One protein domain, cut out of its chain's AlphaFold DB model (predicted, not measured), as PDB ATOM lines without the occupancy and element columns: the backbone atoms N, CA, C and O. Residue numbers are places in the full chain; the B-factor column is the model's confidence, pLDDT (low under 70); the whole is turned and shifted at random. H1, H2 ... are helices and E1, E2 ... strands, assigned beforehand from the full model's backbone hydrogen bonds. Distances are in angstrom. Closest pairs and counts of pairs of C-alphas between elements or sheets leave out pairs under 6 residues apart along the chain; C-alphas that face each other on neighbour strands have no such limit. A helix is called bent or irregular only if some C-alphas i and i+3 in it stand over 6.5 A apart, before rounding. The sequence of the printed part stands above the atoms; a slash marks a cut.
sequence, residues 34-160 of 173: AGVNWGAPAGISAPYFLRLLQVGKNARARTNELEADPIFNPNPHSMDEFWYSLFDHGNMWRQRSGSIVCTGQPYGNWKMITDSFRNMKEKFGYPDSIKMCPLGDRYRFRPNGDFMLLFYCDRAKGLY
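This is residues 34 to 160 of the 173 residues of an uncharacterized protein of Sarcina sp. DSM 11001 (UniProt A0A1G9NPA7). A strongly twisted sheet of five antiparallel strands forms a wall, and three helices, H2, H3 and H4, cover one of its faces; H2 lies slantwise, H3 stands up from the sheet and H4, the longest, runs along edge strand E4. A long loop, residues 59 to 79, swings out between H2 and H3. The printed part has 127 residues, with four named helices and five named strands in the order E1 H1 H2 H3 E2 E3 H4 E4 E5, and the sheet's order is E1 - E2 - E3 - E5 - E4. The class is mixed, helices and strands. The whole is compact, with a radius of gyration of the C-alphas of 14.1 A and spans of 42 by 31 by 26 A.

E2, residues 91 to 95, and E3, residues 100 to 104, form an antiparallel hairpin, with N 93 and O 101 at 2.8 A. Edge strand E1, residues 34 to 38, is antiparallel to E2, with N 37 and O 92 at 2.8 A. E5, residues 148 to 153, is antiparallel to E3, with N 151 and O 102 at 2.8 A. The other edge strand, E4, residues 130 to 135, forms a hairpin with E5, with N 135 and O 148 at 2.7 A. H2, residues 46 to 58, H3, residues 80 to 87, and H4, residues 110 to 124, are on the same face, giving two layers, helices on one face of a sheet. H2 has a height over the sheet of 8.6 A, is over E3 and E5, and is slantwise to E5 at 52 degrees on the local plane; its closest C-alphas to E3 are Gly 56 and Ile 100, 4.8 A apart. H3 stands up from the sheet, its line rising 56 degrees. H4 is over E4 at a height over the sheet of 10.6 A and runs along it, at 19 degrees on the local plane. E3, H4 and E4 make a split strand-helix-strand unit, two strands running the same way with E5 between them, and its crossover is right-handed. H3 and H4 touch at a steep tilt of 41 degrees, opposite ways; their closest C-alphas, Ser 85 and Ile 113, are 5.9 A apart. H1, residues 40 to 43, only grazes the sheet and touches H3, the closest C-alphas being Ala 42 and Asp 80 at 6.2 A. Every O i to N i+4 pair is within hydrogen-bond range in H4, against 7 of 9 in H2 and 2 of 4 in H3; H1 is too short for one.

E1 begins at C-alpha 34, (-5.915, -8.451, -24.893). H4 is 21.2 A long, E5 17.2 A, H2 16.6 A and E4 16.0 A. H2 and H3 are irregular: C-alphas 54 and 57 are 9.6 A apart, C-alphas 81 and 84 7.5 A. E5 ends at C-alpha 153, (-13.277, 7.479, -27.853).

The C-alphas farthest apart, Ile 71 and Arg 138, are 45.4 A apart. The printed part has no cut. The long links are H2 to H3, 21 residues, and E4 to E5, 12 residues. The mean pLDDT of the printed part is 85.9, with residue 42 and residues 62 to 77 under 70.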
ATOM      1  N   ALA A  34      -6.758  -7.695 -25.819       95.62
ATOM      2  CA  ALA A  34      -5.915  -8.451 -24.893       95.62
ATOM      3  C   ALA A  34      -6.578  -8.734 -23.541       95.62
ATOM      4  O   ALA A  34      -5.951  -9.301 -22.644       95.62
ATOM      5  N   GLY A  35      -7.809  -8.281 -23.341       94.50
ATOM      6  CA  GLY A  35      -8.584  -8.620 -22.163       94.50
ATOM      7  C   GLY A  35     -10.030  -8.180 -22.295       94.50
ATOM      8  O   GLY A  35     -10.342  -7.285 -23.081       94.50
ATOM      9  N   VAL A  36     -10.893  -8.799 -21.509       93.19
ATOM     10  CA  VAL A  36     -12.336  -8.582 -21.536       93.19
ATOM     11  C   VAL A  36     -12.884  -8.495 -20.118       93.19
ATOM     12  O   VAL A  36     -12.394  -9.148 -19.200       93.19
ATOM     13  N   ASN A  37     -13.891  -7.657 -19.933       90.75
ATOM     14  CA  ASN A  37     -14.794  -7.717 -18.801       90.75
ATOM     15  C   ASN A  37     -16.209  -7.924 -19.350       90.75
ATOM     16  O   ASN A  37     -16.755  -7.060 -20.046       90.75
ATOM     17  N   TRP A  38     -16.752  -9.110 -19.093       86.50
ATOM     18  CA  TRP A  38     -18.037  -9.552 -19.622       86.50
ATOM     19  C   TRP A  38     -19.197  -8.885 -18.877       86.50
ATOM     20  O   TRP A  38     -19.194  -8.844 -17.649       86.50
ATOM     21  N   GLY A  39     -20.193  -8.361 -19.598       76.88
ATOM     22  CA  GLY A  39     -21.387  -7.749 -18.992       76.88
ATOM     23  C   GLY A  39     -21.146  -6.417 -18.267       76.88
ATOM     24  O   GLY A  39     -22.079  -5.839 -17.717       76.88
ATOM     25  N   ALA A  40     -19.910  -5.910 -18.262       72.50
ATOM     26  CA  ALA A  40     -19.510  -4.744 -17.476       72.50
ATOM     27  C   ALA A  40     -20.265  -3.428 -17.749       72.50
ATOM     28  O   ALA A  40     -20.425  -2.677 -16.787       72.50
ATOM     29  N   PRO A  41     -20.682  -3.082 -18.988       73.69
ATOM     30  CA  PRO A  41     -21.216  -1.748 -19.269       73.69
ATOM     31  C   PRO A  41     -22.466  -1.364 -18.455       73.69
ATOM     32  O   PRO A  41     -22.619  -0.186 -18.158       73.69
ATOM     33  N   ALA A  42     -23.312  -2.327 -18.047       67.44
ATOM     34  CA  ALA A  42     -24.464  -2.070 -17.158       67.44
ATOM     35  C   ALA A  42     -24.048  -1.678 -15.747       67.44
ATOM     36  O   ALA A  42     -24.718  -0.899 -15.090       67.44
ATOM     37  N   GLY A  43     -22.988  -2.313 -15.246       73.88
ATOM     38  CA  GLY A  43     -22.656  -2.303 -13.825       73.88
ATOM     39  C   GLY A  43     -21.761  -1.143 -13.412       73.88
ATOM     40  O   GLY A  43     -21.148  -1.207 -12.346       73.88
ATOM     41  N   ILE A  44     -21.594  -0.132 -14.269       82.12
ATOM     42  CA  ILE A  44     -20.729   1.015 -14.010       82.12
ATOM     43  C   ILE A  44     -21.441   2.333 -14.286       82.12
ATOM     44  O   ILE A  44     -22.232   2.467 -15.216       82.12
ATOM     45  N   SER A  45     -21.090   3.348 -13.497       85.12
ATOM     46  CA  SER A  45     -21.623   4.693 -13.671       85.12
ATOM     47  C   SER A  45     -21.184   5.313 -15.002       85.12
ATOM     48  O   SER A  45     -20.081   5.056 -15.504       85.12
ATOM     49  N   ALA A  46     -22.018   6.203 -15.544       88.69
ATOM     50  CA  ALA A  46     -21.735   6.929 -16.782       88.69
ATOM     51  C   ALA A  46     -20.371   7.660 -16.745       88.69
ATOM     52  O   ALA A  46     -19.546   7.474 -17.646       88.69
ATOM     53  N   PRO A  47     -20.019   8.411 -15.677       89.19
ATOM     54  CA  PRO A  47     -18.720   9.079 -15.621       89.19
ATOM     55  C   PRO A  47     -17.540   8.104 -15.656       89.19
ATOM     56  O   PRO A  47     -16.488   8.425 -16.215       89.19
ATOM     57  N   TYR A  48     -17.684   6.914 -15.071       90.12
ATOM     58  CA  TYR A  48     -16.626   5.916 -15.099       90.12
ATOM     59  C   TYR A  48     -16.519   5.230 -16.464       90.12
ATOM     60  O   TYR A  48     -15.403   5.065 -16.958       90.12
ATOM     61  N   PHE A  49     -17.646   4.923 -17.114       92.38
ATOM     62  CA  PHE A  49     -17.677   4.441 -18.498       92.38
ATOM     63  C   PHE A  49     -16.942   5.402 -19.439       92.38
ATOM     64  O   PHE A  49     -16.024   4.992 -20.152       92.38
ATOM     65  N   LEU A  50     -17.256   6.699 -19.364       93.50
ATOM     66  CA  LEU A  50     -16.580   7.733 -20.147       93.50
ATOM     67  C   LEU A  50     -15.063   7.740 -19.908       93.50
ATOM     68  O   LEU A  50     -14.279   7.722 -20.860       93.50
ATOM     69  N   ARG A  51     -14.628   7.724 -18.640       93.38
ATOM     70  CA  ARG A  51     -13.195   7.717 -18.304       93.38
ATOM     71  C   ARG A  51     -12.489   6.452 -18.775       93.38
ATOM     72  O   ARG A  51     -11.337   6.550 -19.186       93.38
ATOM     73  N   LEU A  52     -13.146   5.292 -18.736       94.81
ATOM     74  CA  LEU A  52     -12.588   4.054 -19.283       94.81
ATOM     75  C   LEU A  52     -12.325   4.205 -20.782       94.81
ATOM     76  O   LEU A  52     -11.212   3.923 -21.213       94.81
ATOM     77  N   LEU A  53     -13.286   4.725 -21.553       96.25
ATOM     78  CA  LEU A  53     -13.088   4.953 -22.989       96.25
ATOM     79  C   LEU A  53     -11.986   5.984 -23.275       96.25
ATOM     80  O   LEU A  53     -11.217   5.806 -24.211       96.25
ATOM     81  N   GLN A  54     -11.873   7.051 -22.478       95.19
ATOM     82  CA  GLN A  54     -10.905   8.133 -22.713       95.19
ATOM     83  C   GLN A  54      -9.477   7.815 -22.241       95.19
ATOM     84  O   GLN A  54      -8.507   8.161 -22.915       95.19
ATOM     85  N   VAL A  55      -9.341   7.205 -21.062       93.88
ATOM     86  CA  VAL A  55      -8.064   7.026 -20.342       93.88
ATOM     87  C   VAL A  55      -7.590   5.568 -20.376       93.88
ATOM     88  O   VAL A  55      -6.434   5.271 -20.063       93.88
ATOM     89  N   GLY A  56      -8.459   4.638 -20.772       93.88
ATOM     90  CA  GLY A  56      -8.146   3.220 -20.844       93.88
ATOM     91  C   GLY A  56      -7.990   2.577 -19.463       93.88
ATOM     92  O   GLY A  56      -8.594   2.991 -18.473       93.88
ATOM     93  N   LYS A  57      -7.141   1.548 -19.379       88.38
ATOM     94  CA  LYS A  57      -6.942   0.685 -18.198       88.38
ATOM     95  C   LYS A  57      -6.535   1.419 -16.917       88.38
ATOM     96  O   LYS A  57      -6.676   0.865 -15.833       88.38
ATOM     97  N   ASN A  58      -6.003   2.635 -17.044       86.19
ATOM     98  CA  ASN A  58      -5.570   3.452 -15.912       86.19
ATOM     99  C   ASN A  58      -6.718   4.268 -15.299       86.19
ATOM    100  O   ASN A  58      -6.521   4.905 -14.262       86.19
ATOM    101  N   ALA A  59      -7.902   4.268 -15.921       85.75
ATOM    102  CA  ALA A  59      -9.077   4.917 -15.370       85.75
ATOM    103  C   ALA A  59      -9.420   4.315 -14.003       85.75
ATOM    104  O   ALA A  59      -9.584   3.102 -13.847       85.75
ATOM    105  N   ARG A  60      -9.549   5.186 -13.003       80.69
ATOM    106  CA  ARG A  60     -10.012   4.816 -11.667       80.69
ATOM    107  C   ARG A  60     -11.474   5.224 -11.509       80.69
ATOM    108  O   ARG A  60     -11.875   6.308 -11.954       80.69
ATOM    109  N   ALA A  61     -12.255   4.359 -10.874       73.00
ATOM    110  CA  ALA A  61     -13.504   4.791 -10.265       73.00
ATOM    111  C   ALA A  61     -13.150   5.781  -9.143       73.00
ATOM    112  O   ALA A  61     -12.131   5.609  -8.465       73.00
ATOM    113  N   ARG A  62     -13.918   6.857  -9.002       69.62
ATOM    114  CA  ARG A  62     -13.756   7.784  -7.872       69.62
ATOM    115  C   ARG A  62     -14.409   7.164  -6.635       69.62
ATOM    116  O   ARG A  62     -15.345   6.390  -6.771       69.62
ATOM    117  N   THR A  63     -13.933   7.495  -5.437       53.44
ATOM    118  CA  THR A  63     -14.444   6.940  -4.166       53.44
ATOM    119  C   THR A  63     -15.954   7.159  -4.012       53.44
ATOM    120  O   THR A  63     -16.672   6.235  -3.661       53.44
ATOM    121  N   ASN A  64     -16.451   8.322  -4.441       50.84
ATOM    122  CA  ASN A  64     -17.879   8.660  -4.459       50.84
ATOM    123  C   ASN A  64     -18.698   7.882  -5.509       50.84
ATOM    124  O   ASN A  64     -19.897   8.072  -5.568       50.84
ATOM    125  N   GLU A  65     -18.074   7.077  -6.376       54.38
ATOM    126  CA  GLU A  65     -18.746   6.132  -7.288       54.38
ATOM    127  C   GLU A  65     -18.703   4.689  -6.742       54.38
ATOM    128  O   GLU A  65     -19.299   3.791  -7.332       54.38
ATOM    129  N   LEU A  66     -17.956   4.451  -5.653       47.59
ATOM    130  CA  LEU A  66     -17.745   3.147  -5.014       47.59
ATOM    131  C   LEU A  66     -18.434   3.049  -3.642       47.59
ATOM    132  O   LEU A  66     -18.813   1.953  -3.239       47.59
ATOM    133  N   GLU A  67     -18.608   4.172  -2.939       43.31
ATOM    134  CA  GLU A  67     -19.263   4.256  -1.630       43.31
ATOM    135  C   GLU A  67     -20.607   4.983  -1.759       43.31
ATOM    136  O   GLU A  67     -20.686   6.131  -2.195       43.31
ATOM    137  N   ALA A  68     -21.684   4.272  -1.434       43.19
ATOM    138  CA  ALA A  68     -23.050   4.741  -1.588       43.19
ATOM    139  C   ALA A  68     -23.460   5.701  -0.458       43.19
ATOM    140  O   ALA A  68     -23.651   5.271   0.675       43.19
ATOM    141  N   ASP A  69     -23.697   6.970  -0.798       38.59
ATOM    142  CA  ASP A  69     -24.614   7.850  -0.063       38.59
ATOM    143  C   ASP A  69     -25.809   8.177  -0.989       38.59
ATOM    144  O   ASP A  69     -25.593   8.746  -2.065       38.59
ATOM    145  N   PRO A  70     -27.060   7.810  -0.641       41.25
ATOM    146  CA  PRO A  70     -28.239   7.968  -1.501       41.25
ATOM    147  C   PRO A  70     -28.526   9.397  -1.988       41.25
ATOM    148  O   PRO A  70     -29.321   9.565  -2.909       41.25
ATOM    149  N   ILE A  71     -27.927  10.422  -1.375       36.19
ATOM    150  CA  ILE A  71     -28.309  11.825  -1.597       36.19
ATOM    151  C   ILE A  71     -27.393  12.537  -2.615       36.19
ATOM    152  O   ILE A  71     -27.807  13.533  -3.204       36.19
ATOM    153  N   PHE A  72     -26.184  12.025  -2.896       40.44
ATOM    154  CA  PHE A  72     -25.179  12.742  -3.711       40.44
ATOM    155  C   PHE A  72     -24.471  11.913  -4.810       40.44
ATOM    156  O   PHE A  72     -23.482  12.365  -5.388       40.44
ATOM    157  N   ASN A  73     -24.957  10.709  -5.128       46.19
ATOM    158  CA  ASN A  73     -24.185   9.703  -5.870       46.19
ATOM    159  C   ASN A  73     -24.342   9.754  -7.414       46.19
ATOM    160  O   ASN A  73     -25.475   9.792  -7.907       46.19
ATOM    161  N   PRO A  74     -23.265   9.635  -8.221       47.97
ATOM    162  CA  PRO A  74     -23.356   9.067  -9.568       47.97
ATOM    163  C   PRO A  74     -23.855   7.616  -9.482       47.97
ATOM    164  O   PRO A  74     -23.085   6.686  -9.259       47.97
ATOM    165  N   ASN A  75     -25.164   7.439  -9.652       59.38
ATOM    166  CA  ASN A  75     -25.859   6.156  -9.612       59.38
ATOM    167  C   ASN A  75     -25.083   5.067 -10.405       59.38
ATOM    168  O   ASN A  75     -24.873   5.252 -11.605       59.38
ATOM    169  N   PRO A  76     -24.651   3.942  -9.792       57.69
ATOM    170  CA  PRO A  76     -24.001   2.835 -10.510       57.69
ATOM    171  C   PRO A  76     -24.916   2.195 -11.566       57.69
ATOM    172  O   PRO A  76     -24.422   1.521 -12.462       57.69
ATOM    173  N   HIS A  77     -26.215   2.494 -11.495       65.81
ATOM    174  CA  HIS A  77     -27.265   2.171 -12.457       65.81
ATOM    175  C   HIS A  77     -27.652   3.360 -13.346       65.81
ATOM    176  O   HIS A  77     -28.713   3.368 -13.966       65.81
ATOM    177  N   SER A  78     -26.830   4.416 -13.422       73.81
ATOM    178  CA  SER A  78     -27.146   5.579 -14.263       73.81
ATOM    179  C   SER A  78     -27.322   5.182 -15.728       73.81
ATOM    180  O   SER A  78     -28.017   5.866 -16.461       73.81
ATOM    181  N   MET A  79     -26.687   4.088 -16.147       82.50
ATOM    182  CA  MET A  79     -26.730   3.575 -17.511       82.50
ATOM    183  C   MET A  79     -27.885   2.583 -17.755       82.50
ATOM    184  O   MET A  79     -28.078   2.184 -18.901       82.50
ATOM    185  N   ASP A  80     -28.665   2.205 -16.730       83.44
ATOM    186  CA  ASP A  80     -29.700   1.156 -16.822       83.44
ATOM    187  C   ASP A  80     -30.780   1.482 -17.856       83.44
ATOM    188  O   ASP A  80     -31.220   0.606 -18.599       83.44
ATOM    189  N   GLU A  81     -31.178   2.752 -17.965       86.94
ATOM    190  CA  GLU A  81     -32.177   3.183 -18.955       86.94
ATOM    191  C   GLU A  81     -31.709   2.967 -20.406       86.94
ATOM    192  O   GLU A  81     -32.529   2.870 -21.316       86.94
ATOM    193  N   PHE A  82     -30.393   2.868 -20.617       90.88
ATOM    194  CA  PHE A  82     -29.766   2.621 -21.912       90.88
ATOM    195  C   PHE A  82     -29.344   1.162 -22.098       90.88
ATOM    196  O   PHE A  82     -28.806   0.809 -23.148       90.88
ATOM    197  N   TRP A  83     -29.562   0.301 -21.098       87.12
ATOM    198  CA  TRP A  83     -29.115  -1.088 -21.139       87.12
ATOM    199  C   TRP A  83     -29.673  -1.815 -22.359       87.12
ATOM    200  O   TRP A  83     -28.914  -2.216 -23.236       87.12
ATOM    201  N   TYR A  84     -30.997  -1.911 -22.471       87.69
ATOM    202  CA  TYR A  84     -31.632  -2.653 -23.562       87.69
ATOM    203  C   TYR A  84     -31.388  -2.034 -24.941       87.69
ATOM    204  O   TYR A  84     -31.292  -2.755 -25.931       87.69
ATOM    205  N   SER A  85     -31.291  -0.707 -25.020       91.69
ATOM    206  CA  SER A  85     -31.195   0.010 -26.293       91.69
ATOM    207  C   SER A  85     -29.770   0.153 -26.824       91.69
ATOM    208  O   SER A  85     -29.615   0.374 -28.023       91.69
ATOM    209  N   LEU A  86     -28.740   0.029 -25.976       93.25
ATOM    210  CA  LEU A  86     -27.334   0.221 -26.361       93.25
ATOM    211  C   LEU A  86     -26.396  -0.889 -25.878       93.25
ATOM    212  O   LEU A  86     -25.507  -1.297 -26.627       93.25
ATOM    213  N   PHE A  87     -26.554  -1.356 -24.640       91.50
ATOM    214  CA  PHE A  87     -25.537  -2.145 -23.935       91.50
ATOM    215  C   PHE A  87     -25.923  -3.595 -23.664       91.50
ATOM    216  O   PHE A  87     -25.172  -4.281 -22.972       91.50
ATOM    217  N   ASP A  88     -27.039  -4.077 -24.210       89.38
ATOM    218  CA  ASP A  88     -27.471  -5.453 -23.989       89.38
ATOM    219  C   ASP A  88     -26.364  -6.429 -24.408       89.38
ATOM    220  O   ASP A  88     -25.682  -6.232 -25.418       89.38
ATOM    221  N   HIS A  89     -26.103  -7.430 -23.569       87.69
ATOM    222  CA  HIS A  89     -24.957  -8.344 -23.686       87.69
ATOM    223  C   HIS A  89     -23.586  -7.663 -23.891       87.69
ATOM    224  O   HIS A  89     -22.651  -8.265 -24.440       87.69
ATOM    225  N   GLY A  90     -23.463  -6.411 -23.457       90.25
ATOM    226  CA  GLY A  90     -22.313  -5.572 -23.713       90.25
ATOM    227  C   GLY A  90     -21.085  -5.984 -22.920       90.25
ATOM    228  O   GLY A  90     -21.173  -6.558 -21.838       90.25
ATOM    229  N   ASN A  91     -19.911  -5.694 -23.471       92.25
ATOM    230  CA  ASN A  91     -18.632  -6.100 -22.896       92.25
ATOM    231  C   ASN A  91     -17.628  -4.962 -23.018       92.25
ATOM    232  O   ASN A  91     -17.606  -4.254 -24.026       92.25
ATOM    233  N   MET A  92     -16.775  -4.819 -22.007       94.56
ATOM    234  CA  MET A  92     -15.645  -3.899 -22.051       94.56
ATOM    235  C   MET A  92     -14.407  -4.669 -22.496       94.56
ATOM    236  O   MET A  92     -14.060  -5.691 -21.908       94.56
ATOM    237  N   TRP A  93     -13.702  -4.155 -23.492       96.69
ATOM    238  CA  TRP A  93     -12.519  -4.781 -24.064       96.69
ATOM    239  C   TRP A  93     -11.312  -3.887 -23.878       96.69
ATOM    240  O   TRP A  93     -11.364  -2.691 -24.147       96.69
ATOM    241  N   ARG A  94     -10.204  -4.478 -23.447       97.62
ATOM    242  CA  ARG A  94      -8.924  -3.792 -23.297       97.62
ATOM    243  C   ARG A  94      -8.008  -4.182 -24.448       97.62
ATOM    244  O   ARG A  94      -7.702  -5.364 -24.604       97.62
ATOM    245  N   GLN A  95      -7.506  -3.196 -25.180       97.62
ATOM    246  CA  GLN A  95      -6.471  -3.385 -26.200       97.62
ATOM    247  C   GLN A  95      -5.087  -3.582 -25.566       97.62
ATOM    248  O   GLN A  95      -4.883  -3.244 -24.393       97.62
ATOM    249  N   ARG A  96      -4.097  -4.100 -26.307       96.12
ATOM    250  CA  ARG A  96      -2.721  -4.258 -25.773       96.12
ATOM    251  C   ARG A  96      -2.099  -2.935 -25.343       96.12
ATOM    252  O   ARG A  96      -1.424  -2.890 -24.313       96.12
ATOM    253  N   SER A  97      -2.381  -1.860 -26.078       96.69
ATOM    254  CA  SER A  97      -1.986  -0.485 -25.734       96.69
ATOM    255  C   SER A  97      -2.533  -0.029 -24.372       96.69
ATOM    256  O   SER A  97      -1.962   0.844 -23.717       96.69
ATOM    257  N   GLY A  98      -3.616  -0.655 -23.907       96.62
ATOM    258  CA  GLY A  98      -4.329  -0.311 -22.689       96.62
ATOM    259  C   GLY A  98      -5.518   0.619 -22.902       96.62
ATOM    260  O   GLY A  98      -6.190   0.897 -21.910       96.62
ATOM    261  N   SER A  99      -5.811   1.067 -24.126       97.56
ATOM    262  CA  SER A  99      -7.103   1.683 -24.459       97.56
ATOM    263  C   SER A  99      -8.244   0.689 -24.244       97.56
ATOM    264  O   SER A  99      -8.045  -0.531 -24.171       97.56
ATOM    265  N   ILE A 100      -9.451   1.228 -24.090       97.56
ATOM    266  CA  ILE A 100     -10.655   0.440 -23.859       97.56
ATOM    267  C   ILE A 100     -11.695   0.802 -24.910       97.56
ATOM    268  O   ILE A 100     -11.924   1.979 -25.187       97.56
ATOM    269  N   VAL A 101     -12.345  -0.224 -25.446       97.38
ATOM    270  CA  VAL A 101     -13.543  -0.113 -26.280       97.38
ATOM    271  C   VAL A 101     -14.668  -0.912 -25.635       97.38
ATOM    272  O   VAL A 101     -14.424  -1.831 -24.854       97.38
ATOM    273  N   CYS A 102     -15.909  -0.570 -25.944       96.44
ATOM    274  CA  CYS A 102     -17.080  -1.295 -25.471       96.44
ATOM    275  C   CYS A 102     -17.834  -1.866 -26.663       96.44
ATOM    276  O   CYS A 102     -17.951  -1.206 -27.689       96.44
ATOM    277  N   THR A 103     -18.385  -3.065 -26.525       95.12
ATOM    278  CA  THR A 103     -19.381  -3.582 -27.467       95.12
ATOM    279  C   THR A 103     -20.745  -3.657 -26.811       95.12
ATOM    280  O   THR A 103     -20.806  -3.914 -25.613       95.12
ATOM    281  N   GLY A 104     -21.815  -3.517 -27.587       93.56
ATOM    282  CA  GLY A 104     -23.198  -3.777 -27.164       93.56
ATOM    283  C   GLY A 104     -23.969  -4.514 -28.256       93.56
ATOM    284  O   GLY A 104     -23.569  -4.462 -29.417       93.56
ATOM    285  N   GLN A 105     -25.022  -5.244 -27.904       93.06
ATOM    286  CA  GLN A 105     -25.829  -6.032 -28.840       93.06
ATOM    287  C   GLN A 105     -27.338  -5.804 -28.640       93.06
ATOM    288  O   GLN A 105     -28.057  -6.737 -28.281       93.06
ATOM    289  N   PRO A 106     -27.832  -4.569 -28.843       93.12
ATOM    290  CA  PRO A 106     -29.234  -4.245 -28.616       93.12
ATOM    291  C   PRO A 106     -30.152  -4.789 -29.714       93.12
ATOM    292  O   PRO A 106     -29.739  -5.003 -30.860       93.12
ATOM    293  N   TYR A 107     -31.428  -4.945 -29.366       91.12
ATOM    294  CA  TYR A 107     -32.518  -5.205 -30.307       91.12
ATOM    295  C   TYR A 107     -33.196  -3.895 -30.731       91.12
ATOM    296  O   TYR A 107     -33.212  -2.911 -29.988       91.12
ATOM    297  N   GLY A 108     -33.793  -3.886 -31.918       91.62
ATOM    298  CA  GLY A 108     -34.529  -2.766 -32.486       91.62
ATOM    299  C   GLY A 108     -34.006  -2.353 -33.857       91.62
ATOM    300  O   GLY A 108     -33.335  -3.100 -34.560       91.62
ATOM    301  N   ASN A 109     -34.332  -1.124 -34.257       93.56
ATOM    302  CA  ASN A 109     -33.862  -0.548 -35.514       93.56
ATOM    303  C   ASN A 109     -32.794   0.528 -35.281       93.56
ATOM    304  O   ASN A 109     -32.667   1.101 -34.197       93.56
ATOM    305  N   TRP A 110     -32.060   0.848 -36.346       92.38
ATOM    306  CA  TRP A 110     -30.948   1.793 -36.293       92.38
ATOM    307  C   TRP A 110     -31.343   3.194 -35.800       92.38
ATOM    308  O   TRP A 110     -30.576   3.840 -35.084       92.38
ATOM    309  N   LYS A 111     -32.556   3.666 -36.121       93.44
ATOM    310  CA  LYS A 111     -33.042   4.974 -35.659       93.44
ATOM    311  C   LYS A 111     -33.206   4.993 -34.138       93.44
ATOM    312  O   LYS A 111     -32.735   5.917 -33.488       93.44
ATOM    313  N   MET A 112     -33.822   3.959 -33.567       93.44
ATOM    314  CA  MET A 112     -34.001   3.843 -32.115       93.44
ATOM    315  C   MET A 112     -32.659   3.795 -31.378       93.44
ATOM    316  O   MET A 112     -32.483   4.483 -30.376       93.44
ATOM    317  N   ILE A 113     -31.701   3.029 -31.904       94.75
ATOM    318  CA  ILE A 113     -30.352   2.902 -31.333       94.75
ATOM    319  C   ILE A 113     -29.611   4.245 -31.388       94.75
ATOM    320  O   ILE A 113     -29.058   4.697 -30.387       94.75
ATOM    321  N   THR A 114     -29.631   4.928 -32.534       95.19
ATOM    322  CA  THR A 114     -28.953   6.228 -32.694       95.19
ATOM    323  C   THR A 114     -29.590   7.343 -31.873       95.19
ATOM    324  O   THR A 114     -28.863   8.140 -31.277       95.19
ATOM    325  N   ASP A 115     -30.920   7.387 -31.776       95.69
ATOM    326  CA  ASP A 115     -31.619   8.320 -30.887       95.69
ATOM    327  C   ASP A 115     -31.282   8.034 -29.417       95.69
ATOM    328  O   ASP A 115     -31.002   8.959 -28.660       95.69
ATOM    329  N   SER A 116     -31.224   6.760 -29.015       95.50
ATOM    330  CA  SER A 116     -30.840   6.379 -27.654       95.50
ATOM    331  C   SER A 116     -29.404   6.792 -27.321       95.50
ATOM    332  O   SER A 116     -29.158   7.348 -26.250       95.50
ATOM    333  N   PHE A 117     -28.466   6.612 -28.254       95.69
ATOM    334  CA  PHE A 117     -27.083   7.058 -28.085       95.69
ATOM    335  C   PHE A 117     -26.973   8.584 -27.985       95.69
ATOM    336  O   PHE A 117     -26.246   9.089 -27.128       95.69
ATOM    337  N   ARG A 118     -27.731   9.329 -28.802       95.81
ATOM    338  CA  ARG A 118     -27.801  10.795 -28.715       95.81
ATOM    339  C   ARG A 118     -28.320  11.239 -27.346       95.81
ATOM    340  O   ARG A 118     -27.656  12.029 -26.684       95.81
ATOM    341  N   ASN A 119     -29.428  10.655 -26.892       95.50
ATOM    342  CA  ASN A 119     -30.018  10.949 -25.586       95.50
ATOM    343  C   ASN A 119     -29.037  10.657 -24.441       95.50
ATOM    344  O   ASN A 119     -28.932  11.445 -23.505       95.50
ATOM    345  N   MET A 120     -28.283   9.556 -24.521       94.25
ATOM    346  CA  MET A 120     -27.246   9.224 -23.542       94.25
ATOM    347  C   MET A 120     -26.135  10.277 -23.512       94.25
ATOM    348  O   MET A 120     -25.730  10.720 -22.434       94.25
ATOM    349  N   LYS A 121     -25.648  10.702 -24.688       94.31
ATOM    350  CA  LYS A 121     -24.616  11.739 -24.776       94.31
ATOM    351  C   LYS A 121     -25.099  13.064 -24.198       94.31
ATOM    352  O   LYS A 121     -24.365  13.672 -23.426       94.31
ATOM    353  N   GLU A 122     -26.314  13.485 -24.536       94.75
ATOM    354  CA  GLU A 122     -26.920  14.717 -24.022       94.75
ATOM    355  C   GLU A 122     -27.104  14.654 -22.503       94.75
ATOM    356  O   GLU A 122     -26.660  15.552 -21.789       94.75
ATOM    357  N   LYS A 123     -27.677  13.558 -21.994       93.19
ATOM    358  CA  LYS A 123     -27.968  13.383 -20.567       93.19
ATOM    359  C   LYS A 123     -26.720  13.405 -19.688       93.19
ATOM    360  O   LYS A 123     -26.756  13.977 -18.601       93.19
ATOM    361  N   PHE A 124     -25.627  12.789 -20.136       90.44
ATOM    362  CA  PHE A 124     -24.383  12.711 -19.360       90.44
ATOM    363  C   PHE A 124     -23.304  13.700 -19.808       90.44
ATOM    364  O   PHE A 124     -22.194  13.668 -19.274       90.44
ATOM    365  N   GLY A 125     -23.600  14.562 -20.782       92.00
ATOM    366  CA  GLY A 125     -22.640  15.520 -21.331       92.00
ATOM    367  C   GLY A 125     -21.408  14.854 -21.954       92.00
ATOM    368  O   GLY A 125     -20.290  15.343 -21.784       92.00
ATOM    369  N   TYR A 126     -21.573  13.714 -22.633       93.81
ATOM    370  CA  TYR A 126     -20.447  13.044 -23.290       93.81
ATOM    371  C   TYR A 126     -19.974  13.847 -24.508       93.81
ATOM    372  O   TYR A 126     -20.796  14.270 -25.323       93.81
ATOM    373  N   PRO A 127     -18.651  14.009 -24.689       94.31
ATOM    374  CA  PRO A 127     -18.108  14.772 -25.804       94.31
ATOM    375  C   PRO A 127     -18.300  14.051 -27.141       94.31
ATOM    376  O   PRO A 127     -18.453  12.830 -27.201       94.31
ATOM    377  N   ASP A 128     -18.175  14.800 -28.236       93.81
ATOM    378  CA  ASP A 128     -18.271  14.255 -29.595       93.81
ATOM    379  C   ASP A 128     -17.179  13.270 -29.975       93.81
ATOM    380  O   ASP A 128     -17.345  12.535 -30.943       93.81
ATOM    381  N   SER A 129     -16.102  13.204 -29.195       94.56
ATOM    382  CA  SER A 129     -15.095  12.161 -29.349       94.56
ATOM    383  C   SER A 129     -15.622  10.769 -29.002       94.56
ATOM    384  O   SER A 129     -14.984   9.784 -29.354       94.56
ATOM    385  N   ILE A 130     -16.751  10.658 -28.285       96.19
ATOM    386  CA  ILE A 130     -17.400   9.373 -28.021       96.19
ATOM    387  C   ILE A 130     -18.256   8.995 -29.220       96.19
ATOM    388  O   ILE A 130     -19.220   9.692 -29.548       96.19
ATOM    389  N   LYS A 131     -17.881   7.877 -29.836       95.12
ATOM    390  CA  LYS A 131     -18.433   7.352 -31.080       95.12
ATOM    391  C   LYS A 131     -19.187   6.057 -30.840       95.12
ATOM    392  O   LYS A 131     -18.807   5.278 -29.962       95.12
ATOM    393  N   MET A 132     -20.210   5.820 -31.654       94.56
ATOM    394  CA  MET A 132     -20.902   4.537 -31.750       94.56
ATOM    395  C   MET A 132     -21.055   4.153 -33.216       94.56
ATOM    396  O   MET A 132     -21.492   4.946 -34.045       94.56
ATOM    397  N   CYS A 133     -20.766   2.899 -33.534       92.06
ATOM    398  CA  CYS A 133     -20.934   2.373 -34.883       92.06
ATOM    399  C   CYS A 133     -21.416   0.921 -34.842       92.06
ATOM    400  O   CYS A 133     -21.139   0.211 -33.869       92.06
ATOM    401  N   PRO A 134     -22.131   0.462 -35.879       92.38
ATOM    402  CA  PRO A 134     -22.406  -0.949 -36.031       92.38
ATOM    403  C   PRO A 134     -21.146  -1.676 -36.517       92.38
ATOM    404  O   PRO A 134     -20.307  -1.123 -37.218       92.38
ATOM    405  N   LEU A 135     -21.017  -2.935 -36.133       91.25
ATOM    406  CA  LEU A 135     -20.024  -3.877 -36.615       91.25
ATOM    407  C   LEU A 135     -20.717  -4.841 -37.578       91.25
ATOM    408  O   LEU A 135     -21.829  -5.297 -37.316       91.25
ATOM    409  N   GLY A 136     -20.053  -5.153 -38.692       88.62
ATOM    410  CA  GLY A 136     -20.555  -6.130 -39.657       88.62
ATOM    411  C   GLY A 136     -20.602  -7.558 -39.103       88.62
ATOM    412  O   GLY A 136     -19.913  -7.891 -38.136       88.62
ATOM    413  N   ASP A 137     -21.360  -8.428 -39.772       88.81
ATOM    414  CA  ASP A 137     -21.653  -9.798 -39.313       88.81
ATOM    415  C   ASP A 137     -20.415 -10.661 -39.041       88.81
ATOM    416  O   ASP A 137     -20.449 -11.534 -38.177       88.81
ATOM    417  N   ARG A 138     -19.286 -10.378 -39.702       90.75
ATOM    418  CA  ARG A 138     -18.003 -11.060 -39.452       90.75
ATOM    419  C   ARG A 138     -17.473 -10.894 -38.021       90.75
ATOM    420  O   ARG A 138     -16.633 -11.668 -37.582       90.75
ATOM    421  N   TYR A 139     -17.950  -9.886 -37.294       91.44
ATOM    422  CA  TYR A 139     -17.606  -9.649 -35.890       91.44
ATOM    423  C   TYR A 139     -18.604 -10.262 -34.919       91.44
ATOM    424  O   TYR A 139     -18.350 -10.325 -33.717       91.44
ATOM    425  N   ARG A 140     -19.756 -10.714 -35.418       90.19
ATOM    426  CA  ARG A 140     -20.870 -11.154 -34.595       90.19
ATOM    427  C   ARG A 140     -20.624 -12.572 -34.094       90.19
ATOM    428  O   ARG A 140     -20.857 -13.551 -34.795       90.19
ATOM    429  N   PHE A 141     -20.166 -12.681 -32.851       89.44
ATOM    430  CA  PHE A 141     -19.889 -13.967 -32.198       89.44
ATOM    431  C   PHE A 141     -21.026 -14.486 -31.303       89.44
ATOM    432  O   PHE A 141     -20.928 -15.587 -30.755       89.44
ATOM    433  N   ARG A 142     -22.123 -13.728 -31.164       85.81
ATOM    434  CA  ARG A 142     -23.341 -14.124 -30.431       85.81
ATOM    435  C   ARG A 142     -24.578 -14.032 -31.325       85.81
ATOM    436  O   ARG A 142     -24.602 -13.208 -32.239       85.81
ATOM    437  N   PRO A 143     -25.620 -14.838 -31.059       82.19
ATOM    438  CA  PRO A 143     -26.856 -14.770 -31.828       82.19
ATOM    439  C   PRO A 143     -27.725 -13.559 -31.456       82.19
ATOM    440  O   PRO A 143     -28.579 -13.185 -32.248       82.19
ATOM    441  N   ASN A 144     -27.516 -12.956 -30.285       84.81
ATOM    442  CA  ASN A 144     -28.356 -11.894 -29.734       84.81
ATOM    443  C   ASN A 144     -28.165 -10.529 -30.419       84.81
ATOM    444  O   ASN A 144     -27.142 -10.293 -31.068       84.81
ATOM    445  N   GLY A 145     -29.155  -9.656 -30.222       88.00
ATOM    446  CA  GLY A 145     -29.219  -8.298 -30.763       88.00
ATOM    447  C   GLY A 145     -29.603  -8.249 -32.238       88.00
ATOM    448  O   GLY A 145     -29.435  -9.217 -32.969       88.00
ATOM    449  N   ASP A 146     -30.092  -7.115 -32.716       91.31
ATOM    450  CA  ASP A 146     -30.225  -6.868 -34.159       91.31
ATOM    451  C   ASP A 146     -28.922  -6.299 -34.731       91.31
ATOM    452  O   ASP A 146     -28.568  -6.555 -35.882       91.31
ATOM    453  N   PHE A 147     -28.154  -5.610 -33.884       92.19
ATOM    454  CA  PHE A 147     -26.864  -5.019 -34.215       92.19
ATOM    455  C   PHE A 147     -25.805  -5.489 -33.228       92.19
ATOM    456  O   PHE A 147     -26.089  -5.695 -32.053       92.19
ATOM    457  N   MET A 148     -24.561  -5.582 -33.684       93.19
ATOM    458  CA  MET A 148     -23.407  -5.538 -32.796       93.19
ATOM    459  C   MET A 148     -22.797  -4.149 -32.914       93.19
ATOM    460  O   MET A 148     -22.508  -3.703 -34.014       93.19
ATOM    461  N   LEU A 149     -22.637  -3.451 -31.802       94.38
ATOM    462  CA  LEU A 149     -22.154  -2.080 -31.752       94.38
ATOM    463  C   LEU A 149     -20.745  -2.039 -31.178       94.38
ATOM    464  O   LEU A 149     -20.413  -2.842 -30.307       94.38
ATOM    465  N   LEU A 150     -19.954  -1.065 -31.617       95.88
ATOM    466  CA  LEU A 150     -18.697  -0.667 -30.998       95.88
ATOM    467  C   LEU A 150     -18.803   0.785 -30.530       95.88
ATOM    468  O   LEU A 150     -19.125   1.679 -31.314       95.88
ATOM    469  N   PHE A 151     -18.473   1.004 -29.263       96.38
ATOM    470  CA  PHE A 151     -18.347   2.307 -28.631       96.38
ATOM    471  C   PHE A 151     -16.884   2.564 -28.285       96.38
ATOM    472  O   PHE A 151     -16.212   1.713 -27.690       96.38
ATOM    473  N   TYR A 152     -16.386   3.743 -28.631       96.75
ATOM    474  CA  TYR A 152     -14.991   4.114 -28.417       96.75
ATOM    475  C   TYR A 152     -14.834   5.631 -28.298       96.75
ATOM    476  O   TYR A 152     -15.754   6.389 -28.596       96.75
ATOM    477  N   CYS A 153     -13.663   6.072 -27.838       96.25
ATOM    478  CA  CYS A 153     -13.277   7.479 -27.853       96.25
ATOM    479  C   CYS A 153     -12.188   7.691 -28.909       96.25
ATOM    480  O   CYS A 153     -11.068   7.229 -28.709       96.25
ATOM    481  N   ASP A 154     -12.477   8.398 -30.001       94.31
ATOM    482  CA  ASP A 154     -11.534   8.610 -31.118       94.31
ATOM    483  C   ASP A 154     -10.264   9.400 -30.732       94.31
ATOM    484  O   ASP A 154      -9.242   9.329 -31.411       94.31
ATOM    485  N   ARG A 155     -10.297  10.102 -29.594       93.94
ATOM    486  CA  ARG A 155      -9.154  10.813 -28.997       93.94
ATOM    487  C   ARG A 155      -8.385   9.993 -27.961       93.94
ATOM    488  O   ARG A 155      -7.444  10.512 -27.358       93.94
ATOM    489  N   ALA A 156      -8.787   8.752 -27.683       94.94
ATOM    490  CA  ALA A 156      -8.127   7.943 -26.667       94.94
ATOM    491  C   ALA A 156      -6.694   7.589 -27.078       94.94
ATOM    492  O   ALA A 156      -6.425   7.097 -28.175       94.94
ATOM    493  N   LYS A 157      -5.751   7.813 -26.159       93.19
ATOM    494  CA  LYS A 157      -4.341   7.511 -26.401       93.19
ATOM    495  C   LYS A 157      -4.154   6.009 -26.613       93.19
ATOM    496  O   LYS A 157      -4.485   5.211 -25.739       93.19
ATOM    497  N   GLY A 158      -3.550   5.649 -27.742       93.12
ATOM    498  CA  GLY A 158      -3.277   4.255 -28.085       93.12
ATOM    499  C   GLY A 158      -4.512   3.472 -28.522       93.12
ATOM    500  O   GLY A 158      -4.418   2.250 -28.611       93.12
ATOM    501  N   LEU A 159      -5.643   4.141 -28.791       96.00
ATOM    502  CA  LEU A 159      -6.745   3.507 -29.503       96.00
ATOM    503  C   LEU A 159      -6.228   2.971 -30.835       96.00
ATOM    504  O   LEU A 159      -5.592   3.692 -31.604       96.00
ATOM    505  N   TYR A 160      -6.538   1.712 -31.092       95.38
ATOM    506  CA  TYR A 160      -6.319   1.080 -32.375       95.38
ATOM    507  C   TYR A 160      -7.673   0.732 -32.991       95.38
ATOM    508  O   TYR A 160      -8.556   0.212 -32.311       95.38
TER     509      TYR A 160